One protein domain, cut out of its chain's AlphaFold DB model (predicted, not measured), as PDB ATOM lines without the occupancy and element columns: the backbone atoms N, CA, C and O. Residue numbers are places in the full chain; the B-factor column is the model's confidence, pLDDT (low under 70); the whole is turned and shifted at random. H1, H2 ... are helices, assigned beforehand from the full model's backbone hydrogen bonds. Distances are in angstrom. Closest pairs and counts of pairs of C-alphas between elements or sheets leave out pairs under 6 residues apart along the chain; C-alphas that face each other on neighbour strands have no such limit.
ATOM      1  N   SER A  97     139.021  65.689 174.977       78.94
ATOM      2  CA  SER A  97     139.400  66.673 173.970       78.94
ATOM      3  C   SER A  97     139.677  68.042 174.602       78.94
ATOM      4  O   SER A  97     139.081  68.448 175.603       78.94
ATOM      5  N   THR A  98     140.608  68.789 174.008       82.75
ATOM      6  CA  THR A  98     140.875  70.164 174.445       82.75
ATOM      7  C   THR A  98     139.772  71.086 173.938       82.75
ATOM      8  O   THR A  98     139.604  71.239 172.729       82.75
ATOM      9  N   ARG A  99     139.050  71.746 174.850       85.69
ATOM     10  CA  ARG A  99     138.019  72.727 174.496       85.69
ATOM     11  C   ARG A  99     138.623  74.123 174.344       85.69
ATOM     12  O   ARG A  99     138.956  74.761 175.338       85.69
ATOM     13  N   TRP A 100     138.718  74.610 173.111       90.06
ATOM     14  CA  TRP A 100     139.143  75.980 172.814       90.06
ATOM     15  C   TRP A 100     137.946  76.931 172.825       90.06
ATOM     16  O   TRP A 100     136.954  76.705 172.134       90.06
ATOM     17  N   VAL A 101     138.037  78.012 173.598       93.31
ATOM     18  CA  VAL A 101     136.982  79.024 173.701       93.31
ATOM     19  C   VAL A 101     137.328  80.209 172.796       93.31
ATOM     20  O   VAL A 101     138.311  80.906 173.034       93.31
ATOM     21  N   LYS A 102     136.535  80.442 171.741       94.75
ATOM     22  CA  LYS A 102     136.849  81.426 170.681       94.75
ATOM     23  C   LYS A 102     136.860  82.886 171.160       94.75
ATOM     24  O   LYS A 102     137.582  83.699 170.598       94.75
ATOM     25  N   TYR A 103     136.064  83.216 172.174       95.44
ATOM     26  CA  TYR A 103     135.869  84.590 172.659       95.44
ATOM     27  C   TYR A 103     136.845  85.014 173.769       95.44
ATOM     28  O   TYR A 103     136.735  86.127 174.271       95.44
ATOM     29  N   ILE A 104     137.796  84.158 174.160       94.44
ATOM     30  CA  ILE A 104     138.849  84.526 175.117       94.44
ATOM     31  C   ILE A 104     140.216  84.589 174.425       94.44
ATOM     32  O   ILE A 104     140.446  83.865 173.452       94.44
ATOM     33  N   PRO A 105     141.162  85.401 174.930       96.94
ATOM     34  CA  PRO A 105     142.504  85.456 174.366       96.94
ATOM     35  C   PRO A 105     143.193  84.085 174.372       96.94
ATOM     36  O   PRO A 105     143.098  83.328 175.343       96.94
ATOM     37  N   ILE A 106     143.968  83.789 173.323       95.06
ATOM     38  CA  ILE A 106     144.664  82.499 173.159       95.06
ATOM     39  C   ILE A 106     145.537  82.131 174.366       95.06
ATOM     40  O   ILE A 106     145.573  80.973 174.772       95.06
ATOM     41  N   LYS A 107     146.178  83.121 174.998       95.19
ATOM     42  CA  LYS A 107     147.003  82.925 176.200       95.19
ATOM     43  C   LYS A 107     146.202  82.322 177.360       95.19
ATOM     44  O   LYS A 107     146.725  81.468 178.067       95.19
ATOM     45  N   ILE A 108     144.937  82.719 177.518       95.00
ATOM     46  CA  ILE A 108     144.051  82.203 178.567       95.00
ATOM     47  C   ILE A 108     143.645  80.763 178.261       95.00
ATOM     48  O   ILE A 108     143.720  79.914 179.144       95.00
ATOM     49  N   ASN A 109     143.304  80.453 177.006       94.69
ATOM     50  CA  ASN A 109     143.039  79.071 176.602       94.69
ATOM     51  C   ASN A 109     144.260  78.164 176.840       94.69
ATOM     52  O   ASN A 109     144.118  77.079 177.394       94.69
ATOM     53  N   VAL A 110     145.465  78.613 176.464       93.50
ATOM     54  CA  VAL A 110     146.711  77.859 176.692       93.50
ATOM     55  C   VAL A 110     146.967  77.664 178.185       93.50
ATOM     56  O   VAL A 110     147.341  76.567 178.597       93.50
ATOM     57  N   PHE A 111     146.750  78.696 179.006       93.88
ATOM     58  CA  PHE A 111     146.870  78.580 180.457       93.88
ATOM     59  C   PHE A 111     145.882  77.553 181.023       93.88
ATOM     60  O   PHE A 111     146.302  76.648 181.739       93.88
ATOM     61  N   ALA A 112     144.601  77.635 180.653       92.81
ATOM     62  CA  ALA A 112     143.571  76.699 181.096       92.81
ATOM     63  C   ALA A 112     143.866  75.257 180.648       92.81
ATOM     64  O   ALA A 112     143.717  74.322 181.431       92.81
ATOM     65  N   TRP A 113     144.348  75.072 179.414       91.06
ATOM     66  CA  TRP A 113     144.796  73.775 178.908       91.06
ATOM     67  C   TRP A 113     145.967  73.211 179.725       91.06
ATOM     68  O   TRP A 113     145.923  72.050 180.132       91.06
ATOM     69  N   ARG A 114     146.985  74.033 180.025       91.19
ATOM     70  CA  ARG A 114     148.109  73.627 180.888       91.19
ATOM     71  C   ARG A 114     147.634  73.288 182.297       91.19
ATOM     72  O   ARG A 114     148.071  72.282 182.838       91.19
ATOM     73  N   ALA A 115     146.744  74.093 182.872       90.81
ATOM     74  CA  ALA A 115     146.185  73.869 184.202       90.81
ATOM     75  C   ALA A 115     145.408  72.548 184.279       90.81
ATOM     76  O   ALA A 115     145.674  71.740 185.161       90.81
ATOM     77  N   ARG A 116     144.522  72.277 183.310       87.75
ATOM     78  CA  ARG A 116     143.734  71.031 183.262       87.75
ATOM     79  C   ARG A 116     144.608  69.778 183.151       87.75
ATOM     80  O   ARG A 116     144.224  68.730 183.648       87.75
ATOM     81  N   ARG A 117     145.767  69.879 182.496       84.75
ATOM     82  CA  ARG A 117     146.706  68.760 182.303       84.75
ATOM     83  C   ARG A 117     147.771  68.637 183.393       84.75
ATOM     84  O   ARG A 117     148.692  67.849 183.225       84.75
ATOM     85  N   ASP A 118     147.687  69.435 184.460       87.56
ATOM     86  CA  ASP A 118     148.748  69.564 185.469       87.56
ATOM     87  C   ASP A 118     150.131  69.828 184.829       87.56
ATOM     88  O   ASP A 118     151.161  69.263 185.181       87.56
ATOM     89  N   TYR A 119     150.146  70.674 183.793       88.38
ATOM     90  CA  TYR A 119     151.323  71.061 183.004       88.38
ATOM     91  C   TYR A 119     151.752  72.506 183.263       88.38
ATOM     92  O   TYR A 119     152.567  73.065 182.522       88.38
ATOM     93  N   LEU A 120     151.207  73.135 184.305       92.62
ATOM     94  CA  LEU A 120     151.746  74.395 184.795       92.62
ATOM     95  C   LEU A 120     153.176  74.163 185.309       92.62
ATOM     96  O   LEU A 120     153.435  73.113 185.901       92.62
ATOM     97  N   PRO A 121     154.100  75.119 185.105       90.12
ATOM     98  CA  PRO A 121     155.497  75.008 185.527       90.12
ATOM     99  C   PRO A 121     155.645  75.207 187.047       90.12
ATOM    100  O   PRO A 121     156.369  76.080 187.513       90.12
ATOM    101  N   THR A 122     154.913  74.422 187.834       89.12
ATOM    102  CA  THR A 122     155.061  74.355 189.290       89.12
ATOM    103  C   THR A 122     156.332  73.577 189.629       89.12
ATOM    104  O   THR A 122     156.760  72.716 188.858       89.12
ATOM    105  N   ARG A 123     156.933  73.828 190.800       87.25
ATOM    106  CA  ARG A 123     158.131  73.088 191.247       87.25
ATOM    107  C   ARG A 123     157.903  71.575 191.253       87.25
ATOM    108  O   ARG A 123     158.749  70.831 190.770       87.25
ATOM    109  N   ALA A 124     156.723  71.134 191.693       86.44
ATOM    110  CA  ALA A 124     156.324  69.731 191.652       86.44
ATOM    111  C   ALA A 124     156.339  69.154 190.222       86.44
ATOM    112  O   ALA A 124     156.913  68.091 189.998       86.44
ATOM    113  N   ASN A 125     155.771  69.861 189.239       89.06
ATOM    114  CA  ASN A 125     155.729  69.394 187.849       89.06
ATOM    115  C   ASN A 125     157.089  69.423 187.157       89.06
ATOM    116  O   ASN A 125     157.374  68.552 186.338       89.06
ATOM    117  N   LEU A 126     157.929  70.402 187.483       89.56
ATOM    118  CA  LEU A 126     159.304  70.461 186.994       89.56
ATOM    119  C   LEU A 126     160.122  69.283 187.546       89.56
ATOM    120  O   LEU A 126     160.765  68.581 186.769       89.56
ATOM    121  N   ASN A 127     160.001  68.995 188.847       87.81
ATOM    122  CA  ASN A 127     160.671  67.860 189.485       87.81
ATOM    123  C   ASN A 127     160.224  66.512 188.883       87.81
ATOM    124  O   ASN A 127     161.056  65.701 188.489       87.81
ATOM    125  N   ARG A 128     158.912  66.300 188.680       87.25
ATOM    126  CA  ARG A 128     158.382  65.094 187.999       87.25
ATOM    127  C   ARG A 128     158.935  64.894 186.581       87.25
ATOM    128  O   ARG A 128     158.956  63.771 186.093       87.25
ATOM    129  N   ARG A 129     159.352  65.972 185.911       87.88
ATOM    130  CA  ARG A 129     159.954  65.945 184.567       87.88
ATOM    131  C   ARG A 129     161.481  65.811 184.592       87.88
ATOM    132  O   ARG A 129     162.100  65.911 183.538       87.88
ATOM    133  N   GLY A 130     162.082  65.613 185.766       89.38
ATOM    134  CA  GLY A 130     163.528  65.471 185.929       89.38
ATOM    135  C   GLY A 130     164.304  66.784 185.817       89.38
ATOM    136  O   GLY A 130     165.514  66.759 185.613       89.38
ATOM    137  N   ILE A 131     163.634  67.938 185.933       90.31
ATOM    138  CA  ILE A 131     164.319  69.233 185.992       90.31
ATOM    139  C   ILE A 131     164.839  69.424 187.417       90.31
ATOM    140  O   ILE A 131     164.055  69.462 188.367       90.31
ATOM    141  N   ILE A 132     166.161  69.552 187.549       88.00
ATOM    142  CA  ILE A 132     166.838  69.760 188.831       88.00
ATOM    143  C   ILE A 132     166.504  71.165 189.341       88.00
ATOM    144  O   ILE A 132     166.689  72.155 188.635       88.00
ATOM    145  N   LEU A 133     166.001  71.235 190.570       85.50
ATOM    146  CA  LEU A 133     165.711  72.471 191.285       85.50
ATOM    147  C   LEU A 133     166.478  72.463 192.607       85.50
ATOM    148  O   LEU A 133     166.572  71.417 193.244       85.50
ATOM    149  N   ASP A 134     166.933  73.632 193.058       84.94
ATOM    150  CA  ASP A 134     167.644  73.774 194.341       84.94
ATOM    151  C   ASP A 134     166.766  73.405 195.549       84.94
ATOM    152  O   ASP A 134     167.258  73.033 196.611       84.94
ATOM    153  N   SER A 135     165.444  73.523 195.397       81.12
ATOM    154  CA  SER A 135     164.460  73.135 196.404       81.12
ATOM    155  C   SER A 135     163.121  72.774 195.758       81.12
ATOM    156  O   SER A 135     162.682  73.403 194.789       81.12
ATOM    157  N   SER A 136     162.447  71.777 196.332       76.44
ATOM    158  CA  SER A 136     161.100  71.347 195.953       76.44
ATOM    159  C   SER A 136     159.978  72.151 196.623       76.44
ATOM    160  O   SER A 136     158.852  72.111 196.127       76.44
ATOM    161  N   THR A 137     160.259  72.902 197.696       81.81
ATOM    162  CA  THR A 137     159.253  73.680 198.451       81.81
ATOM    163  C   THR A 137     158.912  74.992 197.759       81.81
ATOM    164  O   THR A 137     159.705  75.511 196.983       81.81
TER     165      THR A 137
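What this domain is: This is residues 97 to 137 of the 143 residues of the protein "RNA-directed DNA polymerase, eukaryota" of Tanacetum cinerariifolium (UniProt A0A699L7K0). An open, drawn-out chain holds two short helices, H1 and H2, one after the other along its length and with no contact between them. The first stretch, residues 97 to 105, runs out and turns, and H1 comes back from that turn, where residues 102 to 107 stick out; after H2, residues 129 to 137 make a loose hook at the other end. The printed part has 41 residues with two named helices, H1 then H2, and no named strand; the class is all helix, with 17 residues, under half, in named elements. The whole is only just loose, close to extended, with a radius of gyration of the C-alphas of 13.2 A, and a rod spanning 40 by 19 by 13 A.

Where its parts are: The printed part begins at Ser 97, C-alpha at (139.400, 66.673, 173.970). H1 takes residues 106 to 116 and is 15.3 A long from first to last C-alpha, beginning with C-alpha 106 at (144.664, 82.499, 173.159). H2 takes residues 123 to 128 and is 8.6 A long, ending with C-alpha 128 at (158.382, 65.094, 187.999).

How they stand to each other: H1 and H2 are apart, with no C-alpha of the one within 8 A of the other. A short link of 6 residues joins them. Residues 102 to 107, of which 106 and 107 belong to H1, stand free: no C-alpha 8 or more residues away along the chain is within 10 A of theirs. In H1 and H2 every O i to N i+4 pair is within hydrogen-bond range.

The domain as a whole: The two C-alphas farthest apart, those of Tyr 103 and Asp 134, are 40.0 A apart, and those of Ser 97 and Thr 137, the first and last printed, 32.3 A. The printed part has no cut and no long link between its helices. The mean pLDDT of the printed part is 89.2, and no printed residue is under 70.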